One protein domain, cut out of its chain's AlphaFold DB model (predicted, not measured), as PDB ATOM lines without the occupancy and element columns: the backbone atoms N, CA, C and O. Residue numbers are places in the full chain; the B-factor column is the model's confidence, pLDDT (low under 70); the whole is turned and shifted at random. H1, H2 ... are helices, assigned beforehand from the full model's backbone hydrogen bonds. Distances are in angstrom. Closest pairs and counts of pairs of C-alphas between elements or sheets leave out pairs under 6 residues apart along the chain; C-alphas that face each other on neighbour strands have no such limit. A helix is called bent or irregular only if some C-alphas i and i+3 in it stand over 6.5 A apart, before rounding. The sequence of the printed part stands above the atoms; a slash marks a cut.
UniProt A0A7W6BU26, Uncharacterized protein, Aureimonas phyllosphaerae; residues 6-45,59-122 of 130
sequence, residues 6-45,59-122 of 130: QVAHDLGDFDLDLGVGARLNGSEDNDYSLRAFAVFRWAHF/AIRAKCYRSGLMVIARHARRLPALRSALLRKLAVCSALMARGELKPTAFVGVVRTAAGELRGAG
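What this domain is: This is residues 6 to 45 and 59 to 122 of the 130 residues of an uncharacterized protein of Aureimonas phyllosphaerae (UniProt A0A7W6BU26). Three helices, H3, H4 and H5, form an up-and-down bundle, each running against the one before it, with their centres in a triangle. H2 packs on H3 through a part of each helix, and the short H1 sits beyond, on H2, far from the bundle. The printed part has 104 residues, with five named helices in the order H1 to H5 and no named strand, class all helix. It is compact, with a radius of gyration of the C-alphas of 14.0 A, and spans 44 by 29 by 29 A, only just elongated.

Where its parts are: H3, residues 59 to 75, is 26.1 A long and ends at C-alpha 75 (158.822, 191.140, 223.215). It has a kink of 28 degrees near residue 67 and is irregular, but only just: C-alphas 59 and 62 are 6.6 A apart. H4 is residues 82 to 98, 24.1 A, and H5 is residues 104 to 120, 24.0 A, ending at C-alpha 120 (159.714, 192.452, 234.120). H2 is residues 28 to 40, 18.2 A. H1 is residues 6 to 11, beginning at C-alpha 6 (152.380, 172.995, 213.917).

How they stand to each other: H3 is the hub. It touches H5, closest C-alphas Met 70 and Ala 114, 4.7 A, at a shallow tilt of 21 degrees, the same way. H3 and H4 form a hairpin, closest C-alphas Ile 72 and Leu 86, 6.0 A. H4 and H5 form another, with residues 93 to 97 and 104 to 107 alone touching. H2 touches H3 with residues 30 to 35 alone, closest C-alphas Asp 31 and Val 71, 5.8 A. H1 touches H2, closest C-alphas Leu 11 and Ala 36, 6.8 A, and is apart from H3. Every O i to N i+4 pair is within hydrogen-bond range in H1, H2, H4 and H5; in H3, 10 of 13 are.

The domain as a whole: The two farthest C-alphas, of Gln 6 and Gly 100, are 44.5 A apart. Residues 46 to 58 are not printed, and C-alphas 45 and 59 are 26.4 A apart across the cut. The link from H1 to H2 is long. Residues 59 to 64 and 120 to 122 are under 70 in pLDDT.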
ATOM      1  N   GLN A   6     151.345 173.208 212.898       93.12
ATOM      2  CA  GLN A   6     152.380 172.995 213.917       93.12
ATOM      3  C   GLN A   6     152.698 174.260 214.727       93.12
ATOM      4  O   GLN A   6     152.850 174.201 215.939       93.12
ATOM      5  N   VAL A   7     152.759 175.420 214.066       92.94
ATOM      6  CA  VAL A   7     153.036 176.700 214.731       92.94
ATOM      7  C   VAL A   7     151.913 177.039 215.707       92.94
ATOM      8  O   VAL A   7     152.193 177.447 216.828       92.94
ATOM      9  N   ALA A   8     150.658 176.841 215.297       93.62
ATOM     10  CA  ALA A   8     149.510 177.083 216.162       93.62
ATOM     11  C   ALA A   8     149.479 176.119 217.360       93.62
ATOM     12  O   ALA A   8     149.260 176.552 218.488       93.62
ATOM     13  N   HIS A   9     149.771 174.839 217.121       93.88
ATOM     14  CA  HIS A   9     149.869 173.824 218.167       93.88
ATOM     15  C   HIS A   9     150.948 174.170 219.209       93.88
ATOM     16  O   HIS A   9     150.681 174.131 220.406       93.88
ATOM     17  N   ASP A  10     152.144 174.573 218.771       93.69
ATOM     18  CA  ASP A  10     153.271 174.858 219.672       93.69
ATOM     19  C   ASP A  10     153.117 176.177 220.447       93.69
ATOM     20  O   ASP A  10     153.691 176.348 221.523       93.69
ATOM     21  N   LEU A  11     152.368 177.137 219.899       93.38
ATOM     22  CA  LEU A  11     152.125 178.436 220.534       93.38
ATOM     23  C   LEU A  11     150.944 178.429 221.504       93.38
ATOM     24  O   LEU A  11     150.892 179.305 222.376       93.38
ATOM     25  N   GLY A  12     150.002 177.500 221.335       94.12
ATOM     26  CA  GLY A  12     148.745 177.467 222.075       94.12
ATOM     27  C   GLY A  12     147.819 178.631 221.715       94.12
ATOM     28  O   GLY A  12     147.834 179.131 220.587       94.12
ATOM     29  N   ASP A  13     147.023 179.069 222.689       94.44
ATOM     30  CA  ASP A  13     145.945 180.044 222.501       94.44
ATOM     31  C   ASP A  13     146.411 181.509 222.480       94.44
ATOM     32  O   ASP A  13     147.562 181.854 222.781       94.44
ATOM     33  N   PHE A  14     145.494 182.403 222.104       93.88
ATOM     34  CA  PHE A  14     145.658 183.850 222.247       93.88
ATOM     35  C   PHE A  14     145.647 184.282 223.719       93.88
ATOM     36  O   PHE A  14     145.039 183.643 224.573       93.88
ATOM     37  N   ASP A  15     146.298 185.410 224.007       91.88
ATOM     38  CA  ASP A  15     146.219 186.047 225.323       91.88
ATOM     39  C   ASP A  15     144.821 186.667 225.497       91.88
ATOM     40  O   ASP A  15     144.458 187.621 224.802       91.88
ATOM     41  N   LEU A  16     144.035 186.107 226.418       91.69
ATOM     42  CA  LEU A  16     142.644 186.500 226.654       91.69
ATOM     43  C   LEU A  16     142.509 187.938 227.166       91.69
ATOM     44  O   LEU A  16     141.459 188.545 226.974       91.69
ATOM     45  N   ASP A  17     143.557 188.522 227.757       90.75
ATOM     46  CA  ASP A  17     143.536 189.930 228.165       90.75
ATOM     47  C   ASP A  17     143.580 190.889 226.967       90.75
ATOM     48  O   ASP A  17     143.155 192.042 227.090       90.75
ATOM     49  N   LEU A  18     144.108 190.434 225.825       89.56
ATOM     50  CA  LEU A  18     144.308 191.241 224.622       89.56
ATOM     51  C   LEU A  18     143.119 191.207 223.660       89.56
ATOM     52  O   LEU A  18     143.085 192.043 222.768       89.56
ATOM     53  N   GLY A  19     142.146 190.312 223.839       86.88
ATOM     54  CA  GLY A  19     140.991 190.211 222.943       86.88
ATOM     55  C   GLY A  19     140.137 191.486 222.881       86.88
ATOM     56  O   GLY A  19     140.117 192.303 223.807       86.88
ATOM     57  N   VAL A  20     139.372 191.659 221.801       83.50
ATOM     58  CA  VAL A  20     138.354 192.723 221.716       83.50
ATOM     59  C   VAL A  20     137.300 192.526 222.812       83.50
ATOM     60  O   VAL A  20     136.747 191.444 222.972       83.50
ATOM     61  N   GLY A  21     137.021 193.582 223.576       82.81
ATOM     62  CA  GLY A  21     136.144 193.540 224.751       82.81
ATOM     63  C   GLY A  21     136.839 193.105 226.047       82.81
ATOM     64  O   GLY A  21     136.263 193.282 227.118       82.81
ATOM     65  N   ALA A  22     138.078 192.608 225.979       87.19
ATOM     66  CA  ALA A  22     138.869 192.257 227.153       87.19
ATOM     67  C   ALA A  22     139.531 193.484 227.803       87.19
ATOM     68  O   ALA A  22     139.413 194.622 227.337       87.19
ATOM     69  N   ARG A  23     140.275 193.246 228.889       85.50
ATOM     70  CA  ARG A  23     140.916 194.284 229.711       85.50
ATOM     71  C   ARG A  23     141.813 195.232 228.911       85.50
ATOM     72  O   ARG A  23     141.798 196.440 229.153       85.50
ATOM     73  N   LEU A  24     142.611 194.702 227.984       83.56
ATOM     74  CA  LEU A  24     143.541 195.480 227.158       83.56
ATOM     75  C   LEU A  24     142.981 195.798 225.767       83.56
ATOM     76  O   LEU A  24     143.496 196.706 225.110       83.56
ATOM     77  N   ASN A  25     141.892 195.127 225.380       85.19
ATOM     78  CA  ASN A  25     141.015 195.480 224.267       85.19
ATOM     79  C   ASN A  25     141.734 195.671 222.917       85.19
ATOM     80  O   ASN A  25     141.536 196.676 222.227       85.19
ATOM     81  N   GLY A  26     142.608 194.733 222.565       87.88
ATOM     82  CA  GLY A  26     143.232 194.606 221.251       87.88
ATOM     83  C   GLY A  26     144.692 194.154 221.310       87.88
ATOM     84  O   GLY A  26     145.323 194.137 222.368       87.88
ATOM     85  N   SER A  27     145.266 193.936 220.126       90.88
ATOM     86  CA  SER A  27     146.642 193.468 219.894       90.88
ATOM     87  C   SER A  27     146.887 191.986 220.204       90.88
ATOM     88  O   SER A  27     148.056 191.603 220.324       90.88
ATOM     89  N   GLU A  28     145.842 191.150 220.307       92.69
ATOM     90  CA  GLU A  28     146.031 189.699 220.468       92.69
ATOM     91  C   GLU A  28     146.771 189.091 219.272       92.69
ATOM     92  O   GLU A  28     147.673 188.267 219.427       92.69
ATOM     93  N   ASP A  29     146.444 189.576 218.078       91.50
ATOM     94  CA  ASP A  29     147.007 189.160 216.803       91.50
ATOM     95  C   ASP A  29     148.511 189.481 216.715       91.50
ATOM     96  O   ASP A  29     149.326 188.653 216.293       91.50
ATOM     97  N   ASN A  30     148.892 190.671 217.177       91.62
ATOM     98  CA  ASN A  30     150.269 191.131 217.236       91.62
ATOM     99  C   ASN A  30     151.080 190.349 218.281       91.62
ATOM    100  O   ASN A  30     152.210 189.960 217.994       91.62
ATOM    101  N   ASP A  31     150.524 190.075 219.469       94.31
ATOM    102  CA  ASP A  31     151.216 189.251 220.472       94.31
ATOM    103  C   ASP A  31     151.467 187.837 219.949       94.31
ATOM    104  O   ASP A  31     152.604 187.359 219.993       94.31
ATOM    105  N   TYR A  32     150.439 187.205 219.377       94.88
ATOM    106  CA  TYR A  32     150.542 185.865 218.807       94.88
ATOM    107  C   TYR A  32     151.612 185.790 217.716       94.88
ATOM    108  O   TYR A  32     152.460 184.896 217.711       94.88
ATOM    109  N   SER A  33     151.632 186.782 216.825       93.94
ATOM    110  CA  SER A  33     152.602 186.860 215.732       93.94
ATOM    111  C   SER A  33     154.033 187.041 216.233       93.94
ATOM    112  O   SER A  33     154.959 186.434 215.694       93.94
ATOM    113  N   LEU A  34     154.237 187.844 217.279       93.81
ATOM    114  CA  LEU A  34     155.558 188.037 217.877       93.81
ATOM    115  C   LEU A  34     156.023 186.808 218.658       93.81
ATOM    116  O   LEU A  34     157.208 186.478 218.592       93.81
ATOM    117  N   ARG A  35     155.115 186.090 219.334       94.25
ATOM    118  CA  ARG A  35     155.429 184.782 219.928       94.25
ATOM    119  C   ARG A  35     155.846 183.781 218.853       94.25
ATOM    120  O   ARG A  35     156.902 183.167 218.991       94.25
ATOM    121  N   ALA A  36     155.092 183.689 217.757       93.69
ATOM    122  CA  ALA A  36     155.434 182.840 216.619       93.69
ATOM    123  C   ALA A  36     156.815 183.189 216.054       93.69
ATOM    124  O   ALA A  36     157.678 182.325 215.907       93.69
ATOM    125  N   PHE A  37     157.065 184.473 215.801       92.94
ATOM    126  CA  PHE A  37     158.339 184.923 215.256       92.94
ATOM    127  C   PHE A  37     159.511 184.689 216.220       92.94
ATOM    128  O   PHE A  37     160.611 184.363 215.780       92.94
ATOM    129  N   ALA A  38     159.300 184.806 217.534       91.31
ATOM    130  CA  ALA A  38     160.331 184.525 218.532       91.31
ATOM    131  C   ALA A  38     160.776 183.056 218.548       91.31
ATOM    132  O   ALA A  38     161.958 182.796 218.792       91.31
ATOM    133  N   VAL A  39     159.860 182.126 218.267       91.06
ATOM    134  CA  VAL A  39     160.139 180.682 218.223       91.06
ATOM    135  C   VAL A  39     160.694 180.273 216.858       91.06
ATOM    136  O   VAL A  39     161.786 179.721 216.782       91.06
ATOM    137  N   PHE A  40     159.988 180.595 215.775       90.31
ATOM    138  CA  PHE A  40     160.271 180.053 214.440       90.31
ATOM    139  C   PHE A  40     161.189 180.934 213.582       90.31
ATOM    140  O   PHE A  40     161.697 180.473 212.565       90.31
ATOM    141  N   ARG A  41     161.409 182.200 213.972       87.69
ATOM    142  CA  ARG A  41     162.340 183.161 213.337       87.69
ATOM    143  C   ARG A  41     162.094 183.459 211.855       87.69
ATOM    144  O   ARG A  41     162.919 184.116 211.224       87.69
ATOM    145  N   TRP A  42     160.948 183.051 211.314       87.44
ATOM    146  CA  TRP A  42     160.607 183.242 209.911       87.44
ATOM    147  C   TRP A  42     159.172 183.731 209.739       87.44
ATOM    148  O   TRP A  42     158.255 183.270 210.416       87.44
ATOM    149  N   ALA A  43     158.993 184.690 208.836       90.69
ATOM    150  CA  ALA A  43     157.700 185.230 208.447       90.69
ATOM    151  C   ALA A  43     157.804 185.807 207.033       90.69
ATOM    152  O   ALA A  43     158.829 186.380 206.664       90.69
ATOM    153  N   HIS A  44     156.722 185.695 206.264       91.88
ATOM    154  CA  HIS A  44     156.604 186.314 204.950       91.88
ATOM    155  C   HIS A  44     155.449 187.302 204.926       91.88
ATOM    156  O   HIS A  44     154.335 186.994 205.348       91.88
ATOM    157  N   PHE A  45     155.726 188.491 204.399       91.88
ATOM    158  CA  PHE A  45     154.717 189.495 204.115       91.88
ATOM    159  C   PHE A  45     154.368 189.438 202.629       91.88
ATOM    160  O   PHE A  45     155.251 189.582 201.785       91.88
ATOM    161  N   ALA A  59     138.680 206.053 215.220       63.62
ATOM    162  CA  ALA A  59     138.492 206.109 216.671       63.62
ATOM    163  C   ALA A  59     139.092 204.896 217.411       63.62
ATOM    164  O   ALA A  59     139.386 204.967 218.604       63.62
ATOM    165  N   ILE A  60     139.329 203.782 216.706       63.56
ATOM    166  CA  ILE A  60     139.938 202.567 217.272       63.56
ATOM    167  C   ILE A  60     141.464 202.716 217.399       63.56
ATOM    168  O   ILE A  60     142.089 202.065 218.236       63.56
ATOM    169  N   ARG A  61     142.080 203.637 216.640       66.81
ATOM    170  CA  ARG A  61     143.540 203.818 216.611       66.81
ATOM    171  C   ARG A  61     144.118 204.045 218.002       66.81
ATOM    172  O   ARG A  61     145.035 203.329 218.388       66.81
ATOM    173  N   ALA A  62     143.562 204.994 218.761       62.41
ATOM    174  CA  ALA A  62     144.034 205.342 220.102       62.41
ATOM    175  C   ALA A  62     143.981 204.154 221.080       62.41
ATOM    176  O   ALA A  62     144.894 203.985 221.888       62.41
ATOM    177  N   LYS A  63     142.960 203.289 220.965       63.44
ATOM    178  CA  LYS A  63     142.818 202.077 221.790       63.44
ATOM    179  C   LYS A  63     143.903 201.047 221.457       63.44
ATOM    180  O   LYS A  63     144.586 200.574 222.361       63.44
ATOM    181  N   CYS A  64     144.159 200.813 220.166       58.72
ATOM    182  CA  CYS A  64     145.206 199.892 219.709       58.72
ATOM    183  C   CYS A  64     146.637 200.367 220.017       58.72
ATOM    184  O   CYS A  64     147.573 199.567 219.992       58.72
ATOM    185  N   TYR A  65     146.856 201.658 220.305       74.19
ATOM    186  CA  TYR A  65     148.191 202.144 220.670       74.19
ATOM    187  C   TYR A  65     148.636 201.670 222.052       74.19
ATOM    188  O   TYR A  65     149.822 201.384 222.220       74.19
ATOM    189  N   ARG A  66     147.715 201.539 223.020       81.69
ATOM    190  CA  ARG A  66     148.059 201.102 224.380       81.69
ATOM    191  C   ARG A  66     148.540 199.657 224.402       81.69
ATOM    192  O   ARG A  66     149.678 199.400 224.792       81.69
ATOM    193  N   SER A  67     147.681 198.732 223.983       87.12
ATOM    194  CA  SER A  67     148.016 197.308 223.961       87.12
ATOM    195  C   SER A  67     149.142 197.022 222.971       87.12
ATOM    196  O   SER A  67     150.066 196.285 223.298       87.12
ATOM    197  N   GLY A  68     149.172 197.713 221.828       88.12
ATOM    198  CA  GLY A  68     150.240 197.556 220.847       88.12
ATOM    199  C   GLY A  68     151.614 197.970 221.376       88.12
ATOM    200  O   GLY A  68     152.594 197.271 221.128       88.12
ATOM    201  N   LEU A  69     151.717 199.083 222.117       89.56
ATOM    202  CA  LEU A  69     152.990 199.495 222.719       89.56
ATOM    203  C   LEU A  69     153.448 198.506 223.796       89.56
ATOM    204  O   LEU A  69     154.621 198.138 223.823       89.56
ATOM    205  N   MET A  70     152.521 198.059 224.644       90.00
ATOM    206  CA  MET A  70     152.787 197.073 225.691       90.00
ATOM    207  C   MET A  70     153.295 195.749 225.103       90.00
ATOM    208  O   MET A  70     154.335 195.256 225.525       90.00
ATOM    209  N   VAL A  71     152.615 195.212 224.087       92.56
ATOM    210  CA  VAL A  71     152.997 193.962 223.413       92.56
ATOM    211  C   VAL A  71     154.378 194.082 222.763       92.56
ATOM    212  O   VAL A  71     155.223 193.206 222.937       92.56
ATOM    213  N   ILE A  72     154.668 195.185 222.063       91.88
ATOM    214  CA  ILE A  72     156.005 195.392 221.483       91.88
ATOM    215  C   ILE A  72     157.065 195.445 222.593       91.88
ATOM    216  O   ILE A  72     158.121 194.831 222.455       91.88
ATOM    217  N   ALA A  73     156.789 196.143 223.698       91.62
ATOM    218  CA  ALA A  73     157.702 196.251 224.832       91.62
ATOM    219  C   ALA A  73     157.984 194.889 225.492       91.62
ATOM    220  O   ALA A  73     159.149 194.558 225.718       91.62
ATOM    221  N   ARG A  74     156.940 194.076 225.699       91.50
ATOM    222  CA  ARG A  74     157.008 192.701 226.223       91.50
ATOM    223  C   ARG A  74     157.981 191.826 225.429       91.50
ATOM    224  O   ARG A  74     158.750 191.057 226.004       91.50
ATOM    225  N   HIS A  75     157.995 191.969 224.103       92.06
ATOM    226  CA  HIS A  75     158.822 191.140 223.215       92.06
ATOM    227  C   HIS A  75     160.175 191.764 222.836       92.06
ATOM    228  O   HIS A  75     161.075 191.047 222.397       92.06
ATOM    229  N   ALA A  76     160.382 193.069 223.048       90.44
ATOM    230  CA  ALA A  76     161.580 193.797 222.602       90.44
ATOM    231  C   ALA A  76     162.907 193.338 223.237       90.44
ATOM    232  O   ALA A  76     163.983 193.646 222.712       90.44
ATOM    233  N   ARG A  77     162.859 192.586 224.345       82.69
ATOM    234  CA  ARG A  77     164.046 191.937 224.929       82.69
ATOM    235  C   ARG A  77     164.463 190.677 224.183       82.69
ATOM    236  O   ARG A  77     165.650 190.489 223.941       82.69
ATOM    237  N   ARG A  78     163.497 189.838 223.803       86.00
ATOM    238  CA  ARG A  78     163.731 188.572 223.082       86.00
ATOM    239  C   ARG A  78     163.972 188.797 221.588       86.00
ATOM    240  O   ARG A  78     164.637 188.000 220.928       86.00
ATOM    241  N   LEU A  79     163.427 189.893 221.066       88.81
ATOM    242  CA  LEU A  79     163.495 190.293 219.669       88.81
ATOM    243  C   LEU A  79     164.098 191.704 219.570       88.81
ATOM    244  O   LEU A  79     163.354 192.684 219.519       88.81
ATOM    245  N   PRO A  80     165.438 191.847 219.517       84.62
ATOM    246  CA  PRO A  80     166.087 193.160 219.492       84.62
ATOM    247  C   PRO A  80     165.682 194.006 218.276       84.62
ATOM    248  O   PRO A  80     165.638 195.234 218.372       84.62
ATOM    249  N   ALA A  81     165.292 193.368 217.167       86.56
ATOM    250  CA  ALA A  81     164.730 194.035 215.992       86.56
ATOM    251  C   ALA A  81     163.483 194.886 216.315       86.56
ATOM    252  O   ALA A  81     163.238 195.899 215.658       86.56
ATOM    253  N   LEU A  82     162.731 194.541 217.368       89.56
ATOM    254  CA  LEU A  82     161.555 195.297 217.802       89.56
ATOM    255  C   LEU A  82     161.890 196.598 218.531       89.56
ATOM    256  O   LEU A  82     160.995 197.416 218.711       89.56
ATOM    257  N   ARG A  83     163.144 196.847 218.929       89.12
ATOM    258  CA  ARG A  83     163.512 198.105 219.603       89.12
ATOM    259  C   ARG A  83     163.240 199.319 218.716       89.12
ATOM    260  O   ARG A  83     162.685 200.309 219.180       89.12
ATOM    261  N   SER A  84     163.552 199.217 217.423       90.75
ATOM    262  CA  SER A  84     163.244 200.276 216.453       90.75
ATOM    263  C   SER A  84     161.731 200.461 216.275       90.75
ATOM    264  O   SER A  84     161.245 201.589 216.204       90.75
ATOM    265  N   ALA A  85     160.966 199.363 216.274       91.12
ATOM    266  CA  ALA A  85     159.510 199.400 216.226       91.12
ATOM    267  C   ALA A  85     158.912 200.033 217.492       91.12
ATOM    268  O   ALA A  85     157.974 200.819 217.384       91.12
ATOM    269  N   LEU A  86     159.487 199.756 218.665       90.62
ATOM    270  CA  LEU A  86     159.091 200.350 219.938       90.62
ATOM    271  C   LEU A  86     159.326 201.862 219.941       90.62
ATOM    272  O   LEU A  86     158.407 202.615 220.253       90.62
ATOM    273  N   LEU A  87     160.518 202.311 219.531       90.56
ATOM    274  CA  LEU A  87     160.849 203.735 219.413       90.56
ATOM    275  C   LEU A  87     159.917 204.451 218.433       90.56
ATOM    276  O   LEU A  87     159.376 205.508 218.748       90.56
ATOM    277  N   ARG A  88     159.658 203.845 217.269       91.19
ATOM    278  CA  ARG A  88     158.705 204.385 216.292       91.19
ATOM    279  C   ARG A  88     157.302 204.488 216.884       91.19
ATOM    280  O   ARG A  88     156.641 205.508 216.713       91.19
ATOM    281  N   LYS A  89     156.841 203.454 217.591       89.38
ATOM    282  CA  LYS A  89     155.515 203.440 218.222       89.38
ATOM    283  C   LYS A  89     155.410 204.519 219.305       89.38
ATOM    284  O   LYS A  89     154.400 205.212 219.346       89.38
ATOM    285  N   LEU A  90     156.458 204.715 220.110       89.69
ATOM    286  CA  LEU A  90     156.554 205.810 221.082       89.69
ATOM    287  C   LEU A  90     156.466 207.178 220.402       89.69
ATOM    288  O   LEU A  90     155.650 207.993 220.817       89.69
ATOM    289  N   ALA A  91     157.235 207.406 219.334       89.50
ATOM    290  CA  ALA A  91     157.208 208.664 218.590       89.50
ATOM    291  C   ALA A  91     155.810 208.974 218.028       89.50
ATOM    292  O   ALA A  91     155.334 210.103 218.132       89.50
ATOM    293  N   VAL A  92     155.115 207.962 217.500       86.88
ATOM    294  CA  VAL A  92     153.735 208.116 217.019       86.88
ATOM    295  C   VAL A  92     152.775 208.426 218.170       86.88
ATOM    296  O   VAL A  92     151.954 209.330 218.037       86.88
ATOM    297  N   CYS A  93     152.887 207.745 219.314       83.94
ATOM    298  CA  CYS A  93     152.076 208.058 220.495       83.94
ATOM    299  C   CYS A  93     152.313 209.494 220.994       83.94
ATOM    300  O   CYS A  93     151.349 210.186 221.317       83.94
ATOM    301  N   SER A  94     153.565 209.962 221.004       85.81
ATOM    302  CA  SER A  94     153.909 211.343 221.359       85.81
ATOM    303  C   SER A  94     153.305 212.347 220.377       85.81
ATOM    304  O   SER A  94     152.745 213.354 220.800       85.81
ATOM    305  N   ALA A  95     153.354 212.061 219.072       86.88
ATOM    306  CA  ALA A  95     152.741 212.911 218.054       86.88
ATOM    307  C   ALA A  95     151.211 212.987 218.204       86.88
ATOM    308  O   ALA A  95     150.635 214.062 218.062       86.88
ATOM    309  N   LEU A  96     150.547 211.874 218.534       83.38
ATOM    310  CA  LEU A  96     149.102 211.847 218.794       83.38
ATOM    311  C   LEU A  96     148.729 212.607 220.071       83.38
ATOM    312  O   LEU A  96     147.723 213.313 220.092       83.38
ATOM    313  N   MET A  97     149.552 212.509 221.116       84.94
ATOM    314  CA  MET A  97     149.387 213.313 222.327       84.94
ATOM    315  C   MET A  97     149.537 214.809 222.022       84.94
ATOM    316  O   MET A  97     148.695 215.596 222.440       84.94
ATOM    317  N   ALA A  98     150.554 215.198 221.246       86.19
ATOM    318  CA  ALA A  98     150.776 216.589 220.847       86.19
ATOM    319  C   ALA A  98     149.615 217.164 220.013       86.19
ATOM    320  O   ALA A  98     149.348 218.359 220.073       86.19
ATOM    321  N   ARG A  99     148.896 216.314 219.270       85.88
ATOM    322  CA  ARG A  99     147.693 216.678 218.500       85.88
ATOM    323  C   ARG A  99     146.398 216.678 219.320       85.88
ATOM    324  O   ARG A  99     145.341 216.958 218.769       85.88
ATOM    325  N   GLY A 100     146.451 216.332 220.608       81.12
ATOM    326  CA  GLY A 100     145.264 216.224 221.466       81.12
ATOM    327  C   GLY A 100     144.400 214.981 221.209       81.12
ATOM    328  O   GLY A 100     143.352 214.825 221.827       81.12
ATOM    329  N   GLU A 101     144.845 214.061 220.346       80.69
ATOM    330  CA  GLU A 101     144.138 212.809 220.033       80.69
ATOM    331  C   GLU A 101     144.316 211.747 221.137       80.69
ATOM    332  O   GLU A 101     143.590 210.750 221.184       80.69
ATOM    333  N   LEU A 102     145.279 211.952 222.045       78.25
ATOM    334  CA  LEU A 102     145.557 211.078 223.180       78.25
ATOM    335  C   LEU A 102     145.665 211.889 224.476       78.25
ATOM    336  O   LEU A 102     146.434 212.843 224.566       78.25
ATOM    337  N   LYS A 103     144.938 211.468 225.518       82.31
ATOM    338  CA  LYS A 103     145.015 212.103 226.842       82.31
ATOM    339  C   LYS A 103     146.418 211.910 227.452       82.31
ATOM    340  O   LYS A 103     146.888 210.768 227.490       82.31
ATOM    341  N   PRO A 104     147.055 212.954 228.019       80.69
ATOM    342  CA  PRO A 104     148.384 212.841 228.632       80.69
ATOM    343  C   PRO A 104     148.466 211.789 229.747       80.69
ATOM    344  O   PRO A 104     149.429 211.031 229.828       80.69
ATOM    345  N   THR A 105     147.420 211.670 230.572       82.44
ATOM    346  CA  THR A 105     147.341 210.657 231.640       82.44
ATOM    347  C   THR A 105     147.332 209.233 231.088       82.44
ATOM    348  O   THR A 105     148.000 208.352 231.632       82.44
ATOM    349  N   ALA A 106     146.631 209.010 229.972       78.25
ATOM    350  CA  ALA A 106     146.635 207.729 229.280       78.25
ATOM    351  C   ALA A 106     148.034 207.422 228.737       78.25
ATOM    352  O   ALA A 106     148.538 206.327 228.968       78.25
ATOM    353  N   PHE A 107     148.691 208.395 228.095       81.62
ATOM    354  CA  PHE A 107     150.050 208.249 227.566       81.62
ATOM    355  C   PHE A 107     151.064 207.860 228.650       81.62
ATOM    356  O   PHE A 107     151.764 206.859 228.497       81.62
ATOM    357  N   VAL A 108     151.089 208.579 229.778       84.56
ATOM    358  CA  VAL A 108     151.981 208.266 230.909       84.56
ATOM    359  C   VAL A 108     151.717 206.858 231.447       84.56
ATOM    360  O   VAL A 108     152.662 206.106 231.695       84.56
ATOM    361  N   GLY A 109     150.445 206.467 231.582       83.62
ATOM    362  CA  GLY A 109     150.068 205.113 231.991       83.62
ATOM    363  C   GLY A 109     150.582 204.037 231.031       83.62
ATOM    364  O   GLY A 109     151.127 203.023 231.475       83.62
ATOM    365  N   VAL A 110     150.479 204.263 229.716       82.19
ATOM    366  CA  VAL A 110     150.991 203.319 228.709       82.19
ATOM    367  C   VAL A 110     152.516 203.223 228.769       82.19
ATOM    368  O   VAL A 110     153.046 202.116 228.798       82.19
ATOM    369  N   VAL A 111     153.230 204.352 228.831       85.88
ATOM    370  CA  VAL A 111     154.702 204.368 228.890       85.88
ATOM    371  C   VAL A 111     155.207 203.666 230.150       85.88
ATOM    372  O   VAL A 111     156.136 202.864 230.067       85.88
ATOM    373  N   ARG A 112     154.566 203.892 231.305       86.38
ATOM    374  CA  ARG A 112     154.886 203.172 232.548       86.38
ATOM    375  C   ARG A 112     154.676 201.669 232.413       86.38
ATOM    376  O   ARG A 112     155.550 200.909 232.813       86.38
ATOM    377  N   THR A 113     153.562 201.252 231.813       85.25
ATOM    378  CA  THR A 113     153.272 199.829 231.577       85.25
ATOM    379  C   THR A 113     154.324 199.209 230.654       85.25
ATOM    380  O   THR A 113     154.900 198.178 230.981       85.25
ATOM    381  N   ALA A 114     154.657 199.872 229.543       86.56
ATOM    382  CA  ALA A 114     155.678 199.413 228.603       86.56
ATOM    383  C   ALA A 114     157.078 199.337 229.242       86.56
ATOM    384  O   ALA A 114     157.818 198.381 229.015       86.56
ATOM    385  N   ALA A 115     157.444 200.313 230.077       86.12
ATOM    386  CA  ALA A 115     158.688 200.272 230.842       86.12
ATOM    387  C   ALA A 115     158.695 199.117 231.858       86.12
ATOM    388  O   ALA A 115     159.729 198.476 232.044       86.12
ATOM    389  N   GLY A 116     157.549 198.836 232.485       85.38
ATOM    390  CA  GLY A 116     157.341 197.674 233.345       85.38
ATOM    391  C   GLY A 116     157.574 196.361 232.603       85.38
ATOM    392  O   GLY A 116     158.371 195.558 233.062       85.38
ATOM    393  N   GLU A 117     156.985 196.181 231.422       86.94
ATOM    394  CA  GLU A 117     157.180 194.990 230.576       86.94
ATOM    395  C   GLU A 117     158.645 194.816 230.140       86.94
ATOM    396  O   GLU A 117     159.195 193.717 230.204       86.94
ATOM    397  N   LEU A 118     159.332 195.908 229.777       83.00
ATOM    398  CA  LEU A 118     160.768 195.864 229.477       83.00
ATOM    399  C   LEU A 118     161.595 195.402 230.687       83.00
ATOM    400  O   LEU A 118     162.566 194.663 230.526       83.00
ATOM    401  N   ARG A 119     161.226 195.820 231.900       79.62
ATOM    402  CA  ARG A 119     161.935 195.451 233.137       79.62
ATOM    403  C   ARG A 119     161.584 194.030 233.597       79.62
ATOM    404  O   ARG A 119     162.489 193.262 233.907       79.62
ATOM    405  N   GLY A 120     160.301 193.675 233.568       66.31
ATOM    406  CA  GLY A 120     159.714 192.452 234.120       66.31
ATOM    407  C   GLY A 120     159.743 191.222 233.210       66.31
ATOM    408  O   GLY A 120     159.504 190.122 233.695       66.31
ATOM    409  N   ALA A 121     160.114 191.341 231.928       53.38
ATOM    410  CA  ALA A 121     160.243 190.191 231.015       53.38
ATOM    411  C   ALA A 121     161.386 189.194 231.365       53.38
ATOM    412  O   ALA A 121     161.849 188.455 230.491       53.38
ATOM    413  N   GLY A 122     161.849 189.186 232.621       44.22
ATOM    414  CA  GLY A 122     162.737 188.188 233.215       44.22
ATOM    415  C   GLY A 122     162.039 187.082 234.022       44.22
ATOM    416  O   GLY A 122     162.629 186.016 234.108       44.22
TER     417      GLY A 122